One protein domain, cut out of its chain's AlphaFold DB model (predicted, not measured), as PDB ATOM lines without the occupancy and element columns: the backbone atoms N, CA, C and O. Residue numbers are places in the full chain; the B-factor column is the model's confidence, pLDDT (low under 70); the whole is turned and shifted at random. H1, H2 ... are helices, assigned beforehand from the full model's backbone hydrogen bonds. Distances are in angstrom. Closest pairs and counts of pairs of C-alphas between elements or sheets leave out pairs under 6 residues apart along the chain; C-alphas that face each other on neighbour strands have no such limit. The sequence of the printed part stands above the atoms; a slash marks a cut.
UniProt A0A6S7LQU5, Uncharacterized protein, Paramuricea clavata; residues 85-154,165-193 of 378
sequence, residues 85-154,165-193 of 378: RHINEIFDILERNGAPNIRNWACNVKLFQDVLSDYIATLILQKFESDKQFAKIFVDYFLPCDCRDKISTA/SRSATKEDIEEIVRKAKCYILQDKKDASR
ATOM      1  N   ARG A  85      67.120   6.117 -35.409       92.81
ATOM      2  CA  ARG A  85      67.382   6.988 -34.261       92.81
ATOM      3  C   ARG A  85      68.720   6.672 -33.586       92.81
ATOM      4  O   ARG A  85      69.528   7.580 -33.452       92.81
ATOM      5  N   HIS A  86      68.963   5.419 -33.187       93.06
ATOM      6  CA  HIS A  86      70.219   5.049 -32.526       93.06
ATOM      7  C   HIS A  86      71.432   5.238 -33.440       93.06
ATOM      8  O   HIS A  86      72.465   5.718 -32.985       93.06
ATOM      9  N   ILE A  87      71.312   4.910 -34.731       94.31
ATOM     10  CA  ILE A  87      72.410   5.112 -35.690       94.31
ATOM     11  C   ILE A  87      72.730   6.603 -35.830       94.31
ATOM     12  O   ILE A  87      73.892   6.998 -35.754       94.31
ATOM     13  N   ASN A  88      71.705   7.443 -35.981       94.44
ATOM     14  CA  ASN A  88      71.892   8.886 -36.088       94.44
ATOM     15  C   ASN A  88      72.484   9.492 -34.813       94.44
ATOM     16  O   ASN A  88      73.334  10.369 -34.914       94.44
ATOM     17  N   GLU A  89      72.089   9.006 -33.639       96.00
ATOM     18  CA  GLU A  89      72.640   9.449 -32.358       96.00
ATOM     19  C   GLU A  89      74.124   9.073 -32.210       96.00
ATOM     20  O   GLU A  89      74.936   9.900 -31.794       96.00
ATOM     21  N   ILE A  90      74.509   7.865 -32.640       95.88
ATOM     22  CA  ILE A  90      75.918   7.452 -32.731       95.88
ATOM     23  C   ILE A  90      76.686   8.389 -33.670       95.88
ATOM     24  O   ILE A  90      77.753   8.881 -33.302       95.88
ATOM     25  N   PHE A  91      76.152   8.668 -34.862       95.50
ATOM     26  CA  PHE A  91      76.800   9.558 -35.829       95.50
ATOM     27  C   PHE A  91      76.978  10.973 -35.283       95.50
ATOM     28  O   PHE A  91      78.081  11.504 -35.373       95.50
ATOM     29  N   ASP A  92      75.963  11.545 -34.635       95.81
ATOM     30  CA  ASP A  92      76.051  12.880 -34.032       95.81
ATOM     31  C   ASP A  92      77.165  12.966 -32.979       95.81
ATOM     32  O   ASP A  92      77.876  13.971 -32.882       95.81
ATOM     33  N   ILE A  93      77.335  11.915 -32.169       95.62
ATOM     34  CA  ILE A  93      78.414  11.847 -31.180       95.62
ATOM     35  C   ILE A  93      79.771  11.765 -31.887       95.62
ATOM     36  O   ILE A  93      80.688  12.502 -31.520       95.62
ATOM     37  N   LEU A  94      79.912  10.911 -32.901       95.00
ATOM     38  CA  LEU A  94      81.169  10.734 -33.636       95.00
ATOM     39  C   LEU A  94      81.582  12.003 -34.401       95.00
ATOM     40  O   LEU A  94      82.752  12.388 -34.359       95.00
ATOM     41  N   GLU A  95      80.635  12.715 -35.017       94.56
ATOM     42  CA  GLU A  95      80.874  13.995 -35.699       94.56
ATOM     43  C   GLU A  95      81.451  15.041 -34.743       94.56
ATOM     44  O   GLU A  95      82.472  15.670 -35.036       94.56
ATOM     45  N   ARG A  96      80.860  15.169 -33.548       93.06
ATOM     46  CA  ARG A  96      81.347  16.079 -32.495       93.06
ATOM     47  C   ARG A  96      82.723  15.687 -31.949       93.06
ATOM     48  O   ARG A  96      83.386  16.529 -31.347       93.06
ATOM     49  N   ASN A  97      83.151  14.441 -32.154       92.88
ATOM     50  CA  ASN A  97      84.415  13.893 -31.660       92.88
ATOM     51  C   ASN A  97      85.479  13.696 -32.757       92.88
ATOM     52  O   ASN A  97      86.500  13.064 -32.500       92.88
ATOM     53  N   GLY A  98      85.286  14.282 -33.945       91.06
ATOM     54  CA  GLY A  98      86.322  14.344 -34.981       91.06
ATOM     55  C   GLY A  98      86.074  13.482 -36.218       91.06
ATOM     56  O   GLY A  98      86.998  13.319 -37.008       91.06
ATOM     57  N   ALA A  99      84.857  12.966 -36.416       93.06
ATOM     58  CA  ALA A  99      84.462  12.257 -37.636       93.06
ATOM     59  C   ALA A  99      83.386  13.015 -38.449       93.06
ATOM     60  O   ALA A  99      82.266  12.521 -38.586       93.06
ATOM     61  N   PRO A 100      83.674  14.221 -38.979       93.06
ATOM     62  CA  PRO A 100      82.672  15.066 -39.638       93.06
ATOM     63  C   PRO A 100      82.069  14.455 -40.912       93.06
ATOM     64  O   PRO A 100      80.995  14.874 -41.331       93.06
ATOM     65  N   ASN A 101      82.732  13.473 -41.532       90.19
ATOM     66  CA  ASN A 101      82.267  12.862 -42.779       90.19
ATOM     67  C   ASN A 101      81.597  11.499 -42.578       90.19
ATOM     68  O   ASN A 101      81.309  10.836 -43.572       90.19
ATOM     69  N   ILE A 102      81.345  11.055 -41.337       91.56
ATOM     70  CA  ILE A 102      80.791   9.715 -41.065       91.56
ATOM     71  C   ILE A 102      79.523   9.435 -41.881       91.56
ATOM     72  O   ILE A 102      79.371   8.342 -42.413       91.56
ATOM     73  N   ARG A 103      78.646  10.431 -42.052       91.31
ATOM     74  CA  ARG A 103      77.406  10.304 -42.835       91.31
ATOM     75  C   ARG A 103      77.661  10.174 -44.334       91.31
ATOM     76  O   ARG A 103      77.009   9.365 -44.990       91.31
ATOM     77  N   ASN A 104      78.621  10.933 -44.860       88.88
ATOM     78  CA  ASN A 104      79.011  10.869 -46.270       88.88
ATOM     79  C   ASN A 104      79.664   9.522 -46.588       88.88
ATOM     80  O   ASN A 104      79.331   8.898 -47.593       88.88
ATOM     81  N   TRP A 105      80.541   9.058 -45.695       89.69
ATOM     82  CA  TRP A 105      81.173   7.751 -45.790       89.69
ATOM     83  C   TRP A 105      80.137   6.626 -45.694       89.69
ATOM     84  O   TRP A 105      80.064   5.788 -46.586       89.69
ATOM     85  N   ALA A 106      79.278   6.647 -44.670       87.50
ATOM     86  CA  ALA A 106      78.219   5.660 -44.482       87.50
ATOM     87  C   ALA A 106      77.281   5.573 -45.694       87.50
ATOM     88  O   ALA A 106      76.834   4.478 -46.028       87.50
ATOM     89  N   CYS A 107      77.006   6.716 -46.343       82.62
ATOM     90  CA  CYS A 107      76.137   6.922 -47.508       82.62
ATOM     91  C   CYS A 107      74.655   6.556 -47.283       82.62
ATOM     92  O   CYS A 107      73.759   7.297 -47.685       82.62
ATOM     93  N   ASN A 108      74.372   5.438 -46.613       81.94
ATOM     94  CA  ASN A 108      73.046   4.896 -46.386       81.94
ATOM     95  C   ASN A 108      72.945   4.234 -45.002       81.94
ATOM     96  O   ASN A 108      73.599   3.231 -44.721       81.94
ATOM     97  N   VAL A 109      72.039   4.745 -44.167       85.12
ATOM     98  CA  VAL A 109      71.752   4.196 -42.831       85.12
ATOM     99  C   VAL A 109      71.272   2.743 -42.897       85.12
ATOM    100  O   VAL A 109      71.577   1.969 -41.997       85.12
ATOM    101  N   LYS A 110      70.595   2.324 -43.978       86.19
ATOM    102  CA  LYS A 110      70.141   0.931 -44.130       86.19
ATOM    103  C   LYS A 110      71.294  -0.069 -44.125       86.19
ATOM    104  O   LYS A 110      71.148  -1.138 -43.553       86.19
ATOM    105  N   LEU A 111      72.452   0.308 -44.673       86.62
ATOM    106  CA  LEU A 111      73.633  -0.554 -44.668       86.62
ATOM    107  C   LEU A 111      74.129  -0.811 -43.233       86.62
ATOM    108  O   LEU A 111      74.569  -1.908 -42.912       86.62
ATOM    109  N   PHE A 112      73.984   0.181 -42.346       89.06
ATOM    110  CA  PHE A 112      74.219  -0.004 -40.916       89.06
ATOM    111  C   PHE A 112      73.138  -0.862 -40.266       89.06
ATOM    112  O   PHE A 112      73.472  -1.679 -39.425       89.06
ATOM    113  N   GLN A 113      71.865  -0.731 -40.639       89.06
ATOM    114  CA  GLN A 113      70.792  -1.571 -40.086       89.06
ATOM    115  C   GLN A 113      70.964  -3.059 -40.427       89.06
ATOM    116  O   GLN A 113      70.590  -3.910 -39.624       89.06
ATOM    117  N   ASP A 114      71.574  -3.366 -41.573       84.75
ATOM    118  CA  ASP A 114      71.866  -4.736 -42.009       84.75
ATOM    119  C   ASP A 114      72.989  -5.411 -41.197       84.75
ATOM    120  O   ASP A 114      73.155  -6.629 -41.273       84.75
ATOM    121  N   VAL A 115      73.773  -4.637 -40.434       85.56
ATOM    122  CA  VAL A 115      74.980  -5.113 -39.731       85.56
ATOM    123  C   VAL A 115      74.939  -4.829 -38.227       85.56
ATOM    124  O   VAL A 115      75.286  -5.673 -37.398       85.56
ATOM    125  N   LEU A 116      74.542  -3.617 -37.854       86.81
ATOM    126  CA  LEU A 116      74.469  -3.137 -36.487       86.81
ATOM    127  C   LEU A 116      73.094  -3.456 -35.907       86.81
ATOM    128  O   LEU A 116      72.071  -2.919 -36.338       86.81
ATOM    129  N   SER A 117      73.082  -4.281 -34.865       84.94
ATOM    130  CA  SER A 117      71.868  -4.529 -34.105       84.94
ATOM    131  C   SER A 117      71.576  -3.410 -33.102       84.94
ATOM    132  O   SER A 117      72.480  -2.736 -32.600       84.94
ATOM    133  N   ASP A 118      70.300  -3.221 -32.780       83.31
ATOM    134  CA  ASP A 118      69.804  -2.162 -31.897       83.31
ATOM    135  C   ASP A 118      70.408  -2.232 -30.500       83.31
ATOM    136  O   ASP A 118      70.683  -1.219 -29.857       83.31
ATOM    137  N   TYR A 119      70.688  -3.445 -30.050       78.56
ATOM    138  CA  TYR A 119      71.361  -3.673 -28.791       78.56
ATOM    139  C   TYR A 119      72.818  -3.242 -28.804       78.56
ATOM    140  O   TYR A 119      73.256  -2.575 -27.873       78.56
ATOM    141  N   ILE A 120      73.572  -3.598 -29.846       81.62
ATOM    142  CA  ILE A 120      74.968  -3.174 -29.962       81.62
ATOM    143  C   ILE A 120      75.030  -1.658 -30.121       81.62
ATOM    144  O   ILE A 120      75.872  -1.024 -29.495       81.62
ATOM    145  N   ALA A 121      74.091  -1.062 -30.860       88.50
ATOM    146  CA  ALA A 121      73.950   0.386 -30.923       88.50
ATOM    147  C   ALA A 121      73.696   0.988 -29.529       88.50
ATOM    148  O   ALA A 121      74.365   1.939 -29.133       88.50
ATOM    149  N   THR A 122      72.800   0.385 -28.743       84.69
ATOM    150  CA  THR A 122      72.528   0.802 -27.359       84.69
ATOM    151  C   THR A 122      73.765   0.673 -26.467       84.69
ATOM    152  O   THR A 122      74.044   1.577 -25.685       84.69
ATOM    153  N   LEU A 123      74.531  -0.416 -26.584       82.38
ATOM    154  CA  LEU A 123      75.781  -0.597 -25.844       82.38
ATOM    155  C   LEU A 123      76.829   0.453 -26.228       82.38
ATOM    156  O   LEU A 123      77.479   1.010 -25.349       82.38
ATOM    157  N   ILE A 124      76.968   0.756 -27.521       88.62
ATOM    158  CA  ILE A 124      77.854   1.816 -28.015       88.62
ATOM    159  C   ILE A 124      77.450   3.166 -27.408       88.62
ATOM    160  O   ILE A 124      78.307   3.868 -26.873       88.62
ATOM    161  N   LEU A 125      76.157   3.505 -27.424       89.88
ATOM    162  CA  LEU A 125      75.633   4.745 -26.840       89.88
ATOM    163  C   LEU A 125      75.887   4.821 -25.326       89.88
ATOM    164  O   LEU A 125      76.449   5.802 -24.847       89.88
ATOM    165  N   GLN A 126      75.576   3.759 -24.577       84.06
ATOM    166  CA  GLN A 126      75.868   3.681 -23.139       84.06
ATOM    167  C   GLN A 126      77.365   3.807 -22.844       84.06
ATOM    168  O   GLN A 126      77.760   4.389 -21.827       84.06
ATOM    169  N   LYS A 127      78.221   3.283 -23.727       86.69
ATOM    170  CA  LYS A 127      79.669   3.421 -23.594       86.69
ATOM    171  C   LYS A 127      80.135   4.848 -23.882       86.69
ATOM    172  O   LYS A 127      80.987   5.340 -23.152       86.69
ATOM    173  N   PHE A 128      79.548   5.546 -24.856       90.56
ATOM    174  CA  PHE A 128      79.819   6.975 -25.063       90.56
ATOM    175  C   PHE A 128      79.434   7.830 -23.849       90.56
ATOM    176  O   PHE A 128      80.129   8.798 -23.544       90.56
ATOM    177  N   GLU A 129      78.358   7.479 -23.142       86.81
ATOM    178  CA  GLU A 129      77.945   8.181 -21.920       86.81
ATOM    179  C   GLU A 129      78.874   7.894 -20.732       86.81
ATOM    180  O   GLU A 129      79.211   8.799 -19.963       86.81
ATOM    181  N   SER A 130      79.274   6.632 -20.564       82.38
ATOM    182  CA  SER A 130      80.032   6.174 -19.395       82.38
ATOM    183  C   SER A 130      81.546   6.374 -19.513       82.38
ATOM    184  O   SER A 130      82.207   6.567 -18.491       82.38
ATOM    185  N   ASP A 131      82.097   6.382 -20.730       85.88
ATOM    186  CA  ASP A 131      83.523   6.551 -21.006       85.88
ATOM    187  C   ASP A 131      83.772   7.701 -21.993       85.88
ATOM    188  O   ASP A 131      83.621   7.582 -23.211       85.88
ATOM    189  N   LYS A 132      84.243   8.830 -21.452       85.38
ATOM    190  CA  LYS A 132      84.527  10.045 -22.229       85.38
ATOM    191  C   LYS A 132      85.633   9.868 -23.274       85.38
ATOM    192  O   LYS A 132      85.721  10.688 -24.183       85.38
ATOM    193  N   GLN A 133      86.503   8.862 -23.140       89.94
ATOM    194  CA  GLN A 133      87.550   8.591 -24.129       89.94
ATOM    195  C   GLN A 133      87.068   7.666 -25.246       89.94
ATOM    196  O   GLN A 133      87.642   7.697 -26.336       89.94
ATOM    197  N   PHE A 134      86.001   6.898 -25.017       90.81
ATOM    198  CA  PHE A 134      85.525   5.906 -25.973       90.81
ATOM    199  C   PHE A 134      85.155   6.521 -27.325       90.81
ATOM    200  O   PHE A 134      85.554   5.986 -28.351       90.81
ATOM    201  N   ALA A 135      84.487   7.681 -27.349       92.88
ATOM    202  CA  ALA A 135      84.157   8.372 -28.600       92.88
ATOM    203  C   ALA A 135      85.403   8.707 -29.429       92.88
ATOM    204  O   ALA A 135      85.433   8.478 -30.634       92.88
ATOM    205  N   LYS A 136      86.464   9.177 -28.768       91.44
ATOM    206  CA  LYS A 136      87.734   9.479 -29.429       91.44
ATOM    207  C   LYS A 136      88.431   8.212 -29.921       91.44
ATOM    208  O   LYS A 136      88.907   8.180 -31.048       91.44
ATOM    209  N   ILE A 137      88.433   7.147 -29.120       92.19
ATOM    210  CA  ILE A 137      88.990   5.848 -29.522       92.19
ATOM    211  C   ILE A 137      88.236   5.284 -30.729       92.19
ATOM    212  O   ILE A 137      88.857   4.795 -31.669       92.19
ATOM    213  N   PHE A 138      86.910   5.397 -30.733       94.25
ATOM    214  CA  PHE A 138      86.072   4.953 -31.838       94.25
ATOM    215  C   PHE A 138      86.462   5.668 -33.137       94.25
ATOM    216  O   PHE A 138      86.691   5.023 -34.161       94.25
ATOM    217  N   VAL A 139      86.610   6.994 -33.083       92.62
ATOM    218  CA  VAL A 139      87.023   7.810 -34.231       92.62
ATOM    219  C   VAL A 139      88.453   7.497 -34.679       92.62
ATOM    220  O   VAL A 139      88.703   7.344 -35.874       92.62
ATOM    221  N   ASP A 140      89.393   7.375 -33.744       90.50
ATOM    222  CA  ASP A 140      90.821   7.254 -34.055       90.50
ATOM    223  C   ASP A 140      91.221   5.828 -34.488       90.50
ATOM    224  O   ASP A 140      92.091   5.661 -35.349       90.50
ATOM    225  N   TYR A 141      90.571   4.791 -33.949       89.56
ATOM    226  CA  TYR A 141      90.990   3.395 -34.138       89.56
ATOM    227  C   TYR A 141      89.982   2.518 -34.887       89.56
ATOM    228  O   TYR A 141      90.380   1.512 -35.494       89.56
ATOM    229  N   PHE A 142      88.684   2.829 -34.826       92.44
ATOM    230  CA  PHE A 142      87.668   1.974 -35.449       92.44
ATOM    231  C   PHE A 142      87.287   2.489 -36.829       92.44
ATOM    232  O   PHE A 142      87.257   1.692 -37.766       92.44
ATOM    233  N   LEU A 143      87.063   3.799 -36.960       91.62
ATOM    234  CA  LEU A 143      86.694   4.421 -38.230       91.62
ATOM    235  C   LEU A 143      87.877   4.535 -39.211       91.62
ATOM    236  O   LEU A 143      89.021   4.734 -38.787       91.62
ATOM    237  N   PRO A 144      87.610   4.468 -40.530       89.25
ATOM    238  CA  PRO A 144      88.602   4.790 -41.551       89.25
ATOM    239  C   PRO A 144      88.974   6.283 -41.541       89.25
ATOM    240  O   PRO A 144      88.242   7.125 -41.016       89.25
ATOM    241  N   CYS A 145      90.117   6.614 -42.149       85.56
ATOM    242  CA  CYS A 145      90.600   7.995 -42.287       85.56
ATOM    243  C   CYS A 145      89.598   8.913 -42.994       85.56
ATOM    244  O   CYS A 145      89.408  10.041 -42.546       85.56
ATOM    245  N   ASP A 146      88.879   8.389 -43.986       85.75
ATOM    246  CA  ASP A 146      87.883   9.111 -44.785       85.75
ATOM    247  C   ASP A 146      86.787   9.770 -43.924       85.75
ATOM    248  O   ASP A 146      86.242  10.820 -44.273       85.75
ATOM    249  N   CYS A 147      86.494   9.196 -42.751       87.44
ATOM    250  CA  CYS A 147      85.544   9.759 -41.795       87.44
ATOM    251  C   CYS A 147      86.078  11.012 -41.077       87.44
ATOM    252  O   CYS A 147      85.273  11.826 -40.621       87.44
ATOM    253  N   ARG A 148      87.406  11.153 -40.948       86.88
ATOM    254  CA  ARG A 148      88.109  12.181 -40.155       86.88
ATOM    255  C   ARG A 148      88.603  13.360 -40.983       86.88
ATOM    256  O   ARG A 148      88.660  14.482 -40.475       86.88
ATOM    257  N   ASP A 149      88.991  13.108 -42.226       76.94
ATOM    258  CA  ASP A 149      89.663  14.108 -43.048       76.94
ATOM    259  C   ASP A 149      88.719  15.263 -43.384       76.94
ATOM    260  O   ASP A 149      87.638  15.080 -43.930       76.94
ATOM    261  N   LYS A 150      89.104  16.502 -43.076       59.47
ATOM    262  CA  LYS A 150      88.349  17.653 -43.579       59.47
ATOM    263  C   LYS A 150      88.546  17.686 -45.087       59.47
ATOM    264  O   LYS A 150      89.682  17.851 -45.528       59.47
ATOM    265  N   ILE A 151      87.464  17.558 -45.858       53.56
ATOM    266  CA  ILE A 151      87.488  17.828 -47.299       53.56
ATOM    267  C   ILE A 151      88.122  19.212 -47.457       53.56
ATOM    268  O   ILE A 151      87.543  20.222 -47.051       53.56
ATOM    269  N   SER A 152      89.357  19.249 -47.953       44.44
ATOM    270  CA  SER A 152      90.058  20.499 -48.194       44.44
ATOM    271  C   SER A 152      89.399  21.142 -49.398       44.44
ATOM    272  O   SER A 152      89.703  20.814 -50.537       44.44
ATOM    273  N   THR A 153      88.480  22.070 -49.152       40.53
ATOM    274  CA  THR A 153      88.059  23.029 -50.170       40.53
ATOM    275  C   THR A 153      89.185  24.050 -50.336       40.53
ATOM    276  O   THR A 153      89.106  25.167 -49.826       40.53
ATOM    277  N   ALA A 154      90.278  23.643 -50.977       37.06
ATOM    278  CA  ALA A 154      91.215  24.594 -51.555       37.06
ATOM    279  C   ALA A 154      90.566  25.169 -52.829       37.06
ATOM    280  O   ALA A 154      89.983  24.399 -53.596       37.06
ATOM    281  N   SER A 165      86.239   9.974 -52.035       60.59
ATOM    282  CA  SER A 165      86.026   9.375 -50.721       60.59
ATOM    283  C   SER A 165      85.148   8.132 -50.900       60.59
ATOM    284  O   SER A 165      84.034   8.214 -51.430       60.59
ATOM    285  N   ARG A 166      85.695   6.958 -50.570       79.06
ATOM    286  CA  ARG A 166      85.048   5.674 -50.845       79.06
ATOM    287  C   ARG A 166      83.880   5.506 -49.881       79.06
ATOM    288  O   ARG A 166      84.073   5.552 -48.672       79.06
ATOM    289  N   SER A 167      82.675   5.270 -50.394       84.69
ATOM    290  CA  SER A 167      81.533   4.928 -49.538       84.69
ATOM    291  C   SER A 167      81.745   3.589 -48.824       84.69
ATOM    292  O   SER A 167      82.426   2.695 -49.336       84.69
ATOM    293  N   ALA A 168      81.140   3.455 -47.648       88.06
ATOM    294  CA  ALA A 168      81.196   2.260 -46.825       88.06
ATOM    295  C   ALA A 168      80.667   1.034 -47.580       88.06
ATOM    296  O   ALA A 168      79.605   1.074 -48.206       88.06
ATOM    297  N   THR A 169      81.402  -0.069 -47.478       89.88
ATOM    298  CA  THR A 169      80.910  -1.406 -47.826       89.88
ATOM    299  C   THR A 169      80.320  -2.084 -46.591       89.88
ATOM    300  O   THR A 169      80.503  -1.618 -45.463       89.88
ATOM    301  N   LYS A 170      79.593  -3.189 -46.789       87.44
ATOM    302  CA  LYS A 170      79.029  -3.954 -45.671       87.44
ATOM    303  C   LYS A 170      80.148  -4.491 -44.771       87.44
ATOM    304  O   LYS A 170      80.062  -4.381 -43.552       87.44
ATOM    305  N   GLU A 171      81.218  -4.977 -45.387       86.06
ATOM    306  CA  GLU A 171      82.405  -5.524 -44.736       86.06
ATOM    307  C   GLU A 171      83.117  -4.470 -43.871       86.06
ATOM    308  O   GLU A 171      83.560  -4.769 -42.762       86.06
ATOM    309  N   ASP A 172      83.178  -3.211 -44.328       89.25
ATOM    310  CA  ASP A 172      83.763  -2.122 -43.534       89.25
ATOM    311  C   ASP A 172      82.967  -1.873 -42.242       89.25
ATOM    312  O   ASP A 172      83.539  -1.640 -41.173       89.25
ATOM    313  N   ILE A 173      81.634  -1.928 -42.326       89.94
ATOM    314  CA  ILE A 173      80.751  -1.742 -41.169       89.94
ATOM    315  C   ILE A 173      80.842  -2.951 -40.237       89.94
ATOM    316  O   ILE A 173      80.917  -2.764 -39.022       89.94
ATOM    317  N   GLU A 174      80.880  -4.172 -40.777       85.31
ATOM    318  CA  GLU A 174      81.062  -5.403 -39.997       85.31
ATOM    319  C   GLU A 174      82.346  -5.332 -39.167       85.31
ATOM    320  O   GLU A 174      82.322  -5.607 -37.965       85.31
ATOM    321  N   GLU A 175      83.440  -4.848 -39.757       87.56
ATOM    322  CA  GLU A 175      84.709  -4.662 -39.059       87.56
ATOM    323  C   GLU A 175      84.631  -3.597 -37.950       87.56
ATOM    324  O   GLU A 175      85.139  -3.816 -36.846       87.56
ATOM    325  N   ILE A 176      83.966  -2.458 -38.185       90.44
ATOM    326  CA  ILE A 176      83.754  -1.427 -37.150       90.44
ATOM    327  C   ILE A 176      82.925  -1.987 -35.993       90.44
ATOM    328  O   ILE A 176      83.292  -1.820 -34.827       90.44
ATOM    329  N   VAL A 177      81.817  -2.665 -36.303       87.81
ATOM    330  CA  VAL A 177      80.934  -3.274 -35.303       87.81
ATOM    331  C   VAL A 177      81.689  -4.334 -34.510       87.81
ATOM    332  O   VAL A 177      81.571  -4.367 -33.286       87.81
ATOM    333  N   ARG A 178      82.518  -5.153 -35.165       83.31
ATOM    334  CA  ARG A 178      83.378  -6.143 -34.509       83.31
ATOM    335  C   ARG A 178      84.378  -5.484 -33.557       83.31
ATOM    336  O   ARG A 178      84.438  -5.874 -32.394       83.31
ATOM    337  N   LYS A 179      85.113  -4.455 -33.997       85.88
ATOM    338  CA  LYS A 179      86.050  -3.704 -33.136       85.88
ATOM    339  C   LYS A 179      85.346  -3.075 -31.933       85.88
ATOM    340  O   LYS A 179      85.826  -3.212 -30.807       85.88
ATOM    341  N   ALA A 180      84.198  -2.436 -32.158       86.00
ATOM    342  CA  ALA A 180      83.401  -1.818 -31.103       86.00
ATOM    343  C   ALA A 180      82.892  -2.856 -30.094       86.00
ATOM    344  O   ALA A 180      83.038  -2.649 -28.892       86.00
ATOM    345  N   LYS A 181      82.369  -3.996 -30.570       79.38
ATOM    346  CA  LYS A 181      81.989  -5.140 -29.728       79.38
ATOM    347  C   LYS A 181      83.167  -5.604 -28.880       79.38
ATOM    348  O   LYS A 181      83.049  -5.626 -27.663       79.38
ATOM    349  N   CYS A 182      84.312  -5.912 -29.490       75.44
ATOM    350  CA  CYS A 182      85.496  -6.355 -28.756       75.44
ATOM    351  C   CYS A 182      85.917  -5.344 -27.679       75.44
ATOM    352  O   CYS A 182      86.240  -5.746 -26.569       75.44
ATOM    353  N   TYR A 183      85.879  -4.042 -27.977       80.31
ATOM    354  CA  TYR A 183      86.259  -3.007 -27.015       80.31
ATOM    355  C   TYR A 183      85.254  -2.863 -25.866       80.31
ATOM    356  O   TYR A 183      85.642  -2.782 -24.705       80.31
ATOM    357  N   ILE A 184      83.954  -2.835 -26.167       78.00
ATOM    358  CA  ILE A 184      82.908  -2.701 -25.143       78.00
ATOM    359  C   ILE A 184      82.899  -3.927 -24.234       78.00
ATOM    360  O   ILE A 184      82.807  -3.793 -23.018       78.00
ATOM    361  N   LEU A 185      83.044  -5.119 -24.810       69.25
ATOM    362  CA  LEU A 185      82.983  -6.379 -24.073       69.25
ATOM    363  C   LEU A 185      84.254  -6.670 -23.259       69.25
ATOM    364  O   LEU A 185      84.206  -7.507 -22.363       69.25
ATOM    365  N   GLN A 186      85.352  -5.934 -23.480       66.25
ATOM    366  CA  GLN A 186      86.477  -5.896 -22.533       66.25
ATOM    367  C   GLN A 186      86.082  -5.250 -21.192       66.25
ATOM    368  O   GLN A 186      86.685  -5.564 -20.161       66.25
ATOM    369  N   ASP A 187      85.064  -4.377 -21.168       64.81
ATOM    370  CA  ASP A 187      84.491  -3.879 -19.919       64.81
ATOM    371  C   ASP A 187      83.543  -4.921 -19.315       64.81
ATOM    372  O   ASP A 187      82.382  -5.097 -19.696       64.81
ATOM    373  N   LYS A 188      84.074  -5.610 -18.310       61.97
ATOM    374  CA  LYS A 188      83.445  -6.725 -17.596       61.97
ATOM    375  C   LYS A 188      82.060  -6.402 -17.013       61.97
ATOM    376  O   LYS A 188      81.283  -7.322 -16.762       61.97
ATOM    377  N   LYS A 189      81.705  -5.124 -16.810       64.25
ATOM    378  CA  LYS A 189      80.356  -4.741 -16.353       64.25
ATOM    379  C   LYS A 189      79.290  -4.923 -17.429       64.25
ATOM    380  O   LYS A 189      78.209  -5.421 -17.109       64.25
ATOM    381  N   ASP A 190      79.575  -4.563 -18.673       64.25
ATOM    382  CA  ASP A 190      78.590  -4.638 -19.756       64.25
ATOM    383  C   ASP A 190      78.416  -6.078 -20.248       64.25
ATOM    384  O   ASP A 190      77.290  -6.520 -20.492       64.25
ATOM    385  N   ALA A 191      79.501  -6.860 -20.231       63.09
ATOM    386  CA  ALA A 191      79.484  -8.304 -20.461       63.09
ATOM    387  C   ALA A 191      78.507  -9.055 -19.532       63.09
ATOM    388  O   ALA A 191      77.768  -9.945 -19.965       63.09
ATOM    389  N   SER A 192      78.424  -8.638 -18.262       66.75
ATOM    390  CA  SER A 192      77.563  -9.280 -17.261       66.75
ATOM    391  C   SER A 192      76.059  -9.163 -17.539       66.75
ATOM    392  O   SER A 192      75.270  -9.948 -17.009       66.75
ATOM    393  N   ARG A 193      75.645  -8.191 -18.367       72.69
ATOM    394  CA  ARG A 193      74.237  -7.984 -18.748       72.69
ATOM    395  C   ARG A 193      73.775  -8.968 -19.821       72.69
ATOM    396  O   ARG A 193      72.572  -9.216 -19.941       72.69
TER     397      ARG A 193
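Overview. This is residues 85 to 154 and 165 to 193 of the 378 residues of an uncharacterized protein of Paramuricea clavata (UniProt A0A6S7LQU5). Four helices make a small crossed cluster: H1 and H6 lie on opposite sides, apart from each other, and H4 and H5 lie between them, each touching both. The short H2 and H3 sit at the end of the cluster where H6 begins, H7 turns off at the far end of H6, and residues 150 to 154 trail away from the body to the cut. The printed part has 99 residues with seven named helices, H1 to H7 in chain order, and no named strand; the class is all helix. It is compact, with a radius of gyration of the C-alphas of 13.1 A, yet elongated in outline, spanning 49 by 27 by 21 A.

Along the chain. H1, residues 85 to 96, begins at C-alpha 85 at (67.382, 6.988, -34.261) and is 16.8 A long from first to last C-alpha. H2 is residues 102 to 106 and H3 residues 109 to 113. H4, residues 118 to 130, is 18.2 A long, and H5, residues 134 to 142, is 10.5 A long. After the cut, H6, residues 170 to 185, is the longest helix at 22.1 A and begins at C-alpha 170 at (79.029, -3.954, -45.671). H7, residues 188 to 193, ends at C-alpha 193 at (74.237, -7.984, -18.748).

Arrangement. H1 touches H4, the same way at a tilt of 37 degrees, only just steep; their closest C-alphas, those of His 86 and Ala 121, are 6.2 A apart. With residues 93 to 94 alone H1 touches H5, about perpendicular at 85 degrees; the closest C-alphas are those of Leu 94 and Ala 135, 6.3 A. With residues 91 to 95 alone it touches H2, closest at Phe 91 and Ile 102, whose C-alphas are 6.6 A apart. H4 and H5 touch only at the corner, and only just, with 3 pairs of C-alphas within 8 A; Phe 128 and Ala 135 have the closest C-alphas, 5.8 A apart. H6 touches H5 with residues 176 to 180 alone, opposite ways at a steep tilt of 44 degrees; the closest C-alphas, of Phe 142 and Ile 176, are 5.5 A apart. H6 touches H4 with residues 180 to 184 alone, the same way at a steep tilt of 51 degrees; the closest C-alphas are those of Lys 127 and Ile 184, 7.1 A. H3 and H6 only just touch, with 3 pairs of C-alphas within 8 A, the closest being Leu 111 and Lys 170 at 6.5 A. H7 is close to but not clearly touching H4 and H6. Every O i to N i+4 pair is within hydrogen-bond range in H1 to H6; in H7 it is 1 of 2.

Size, cuts and confidence. The two C-alphas farthest apart, those of Ala 154 and Ser 192, are 50.1 A apart. Residues 155 to 164 are not printed, and C-alphas 154 and 165 are 16.1 A apart across this cut, which lies in the link from H5 to H6. The links printed whole are tight. The mean pLDDT of the printed part is 83.7, and it is under 70 at residues 150 to 154, 165 and 185 to 192.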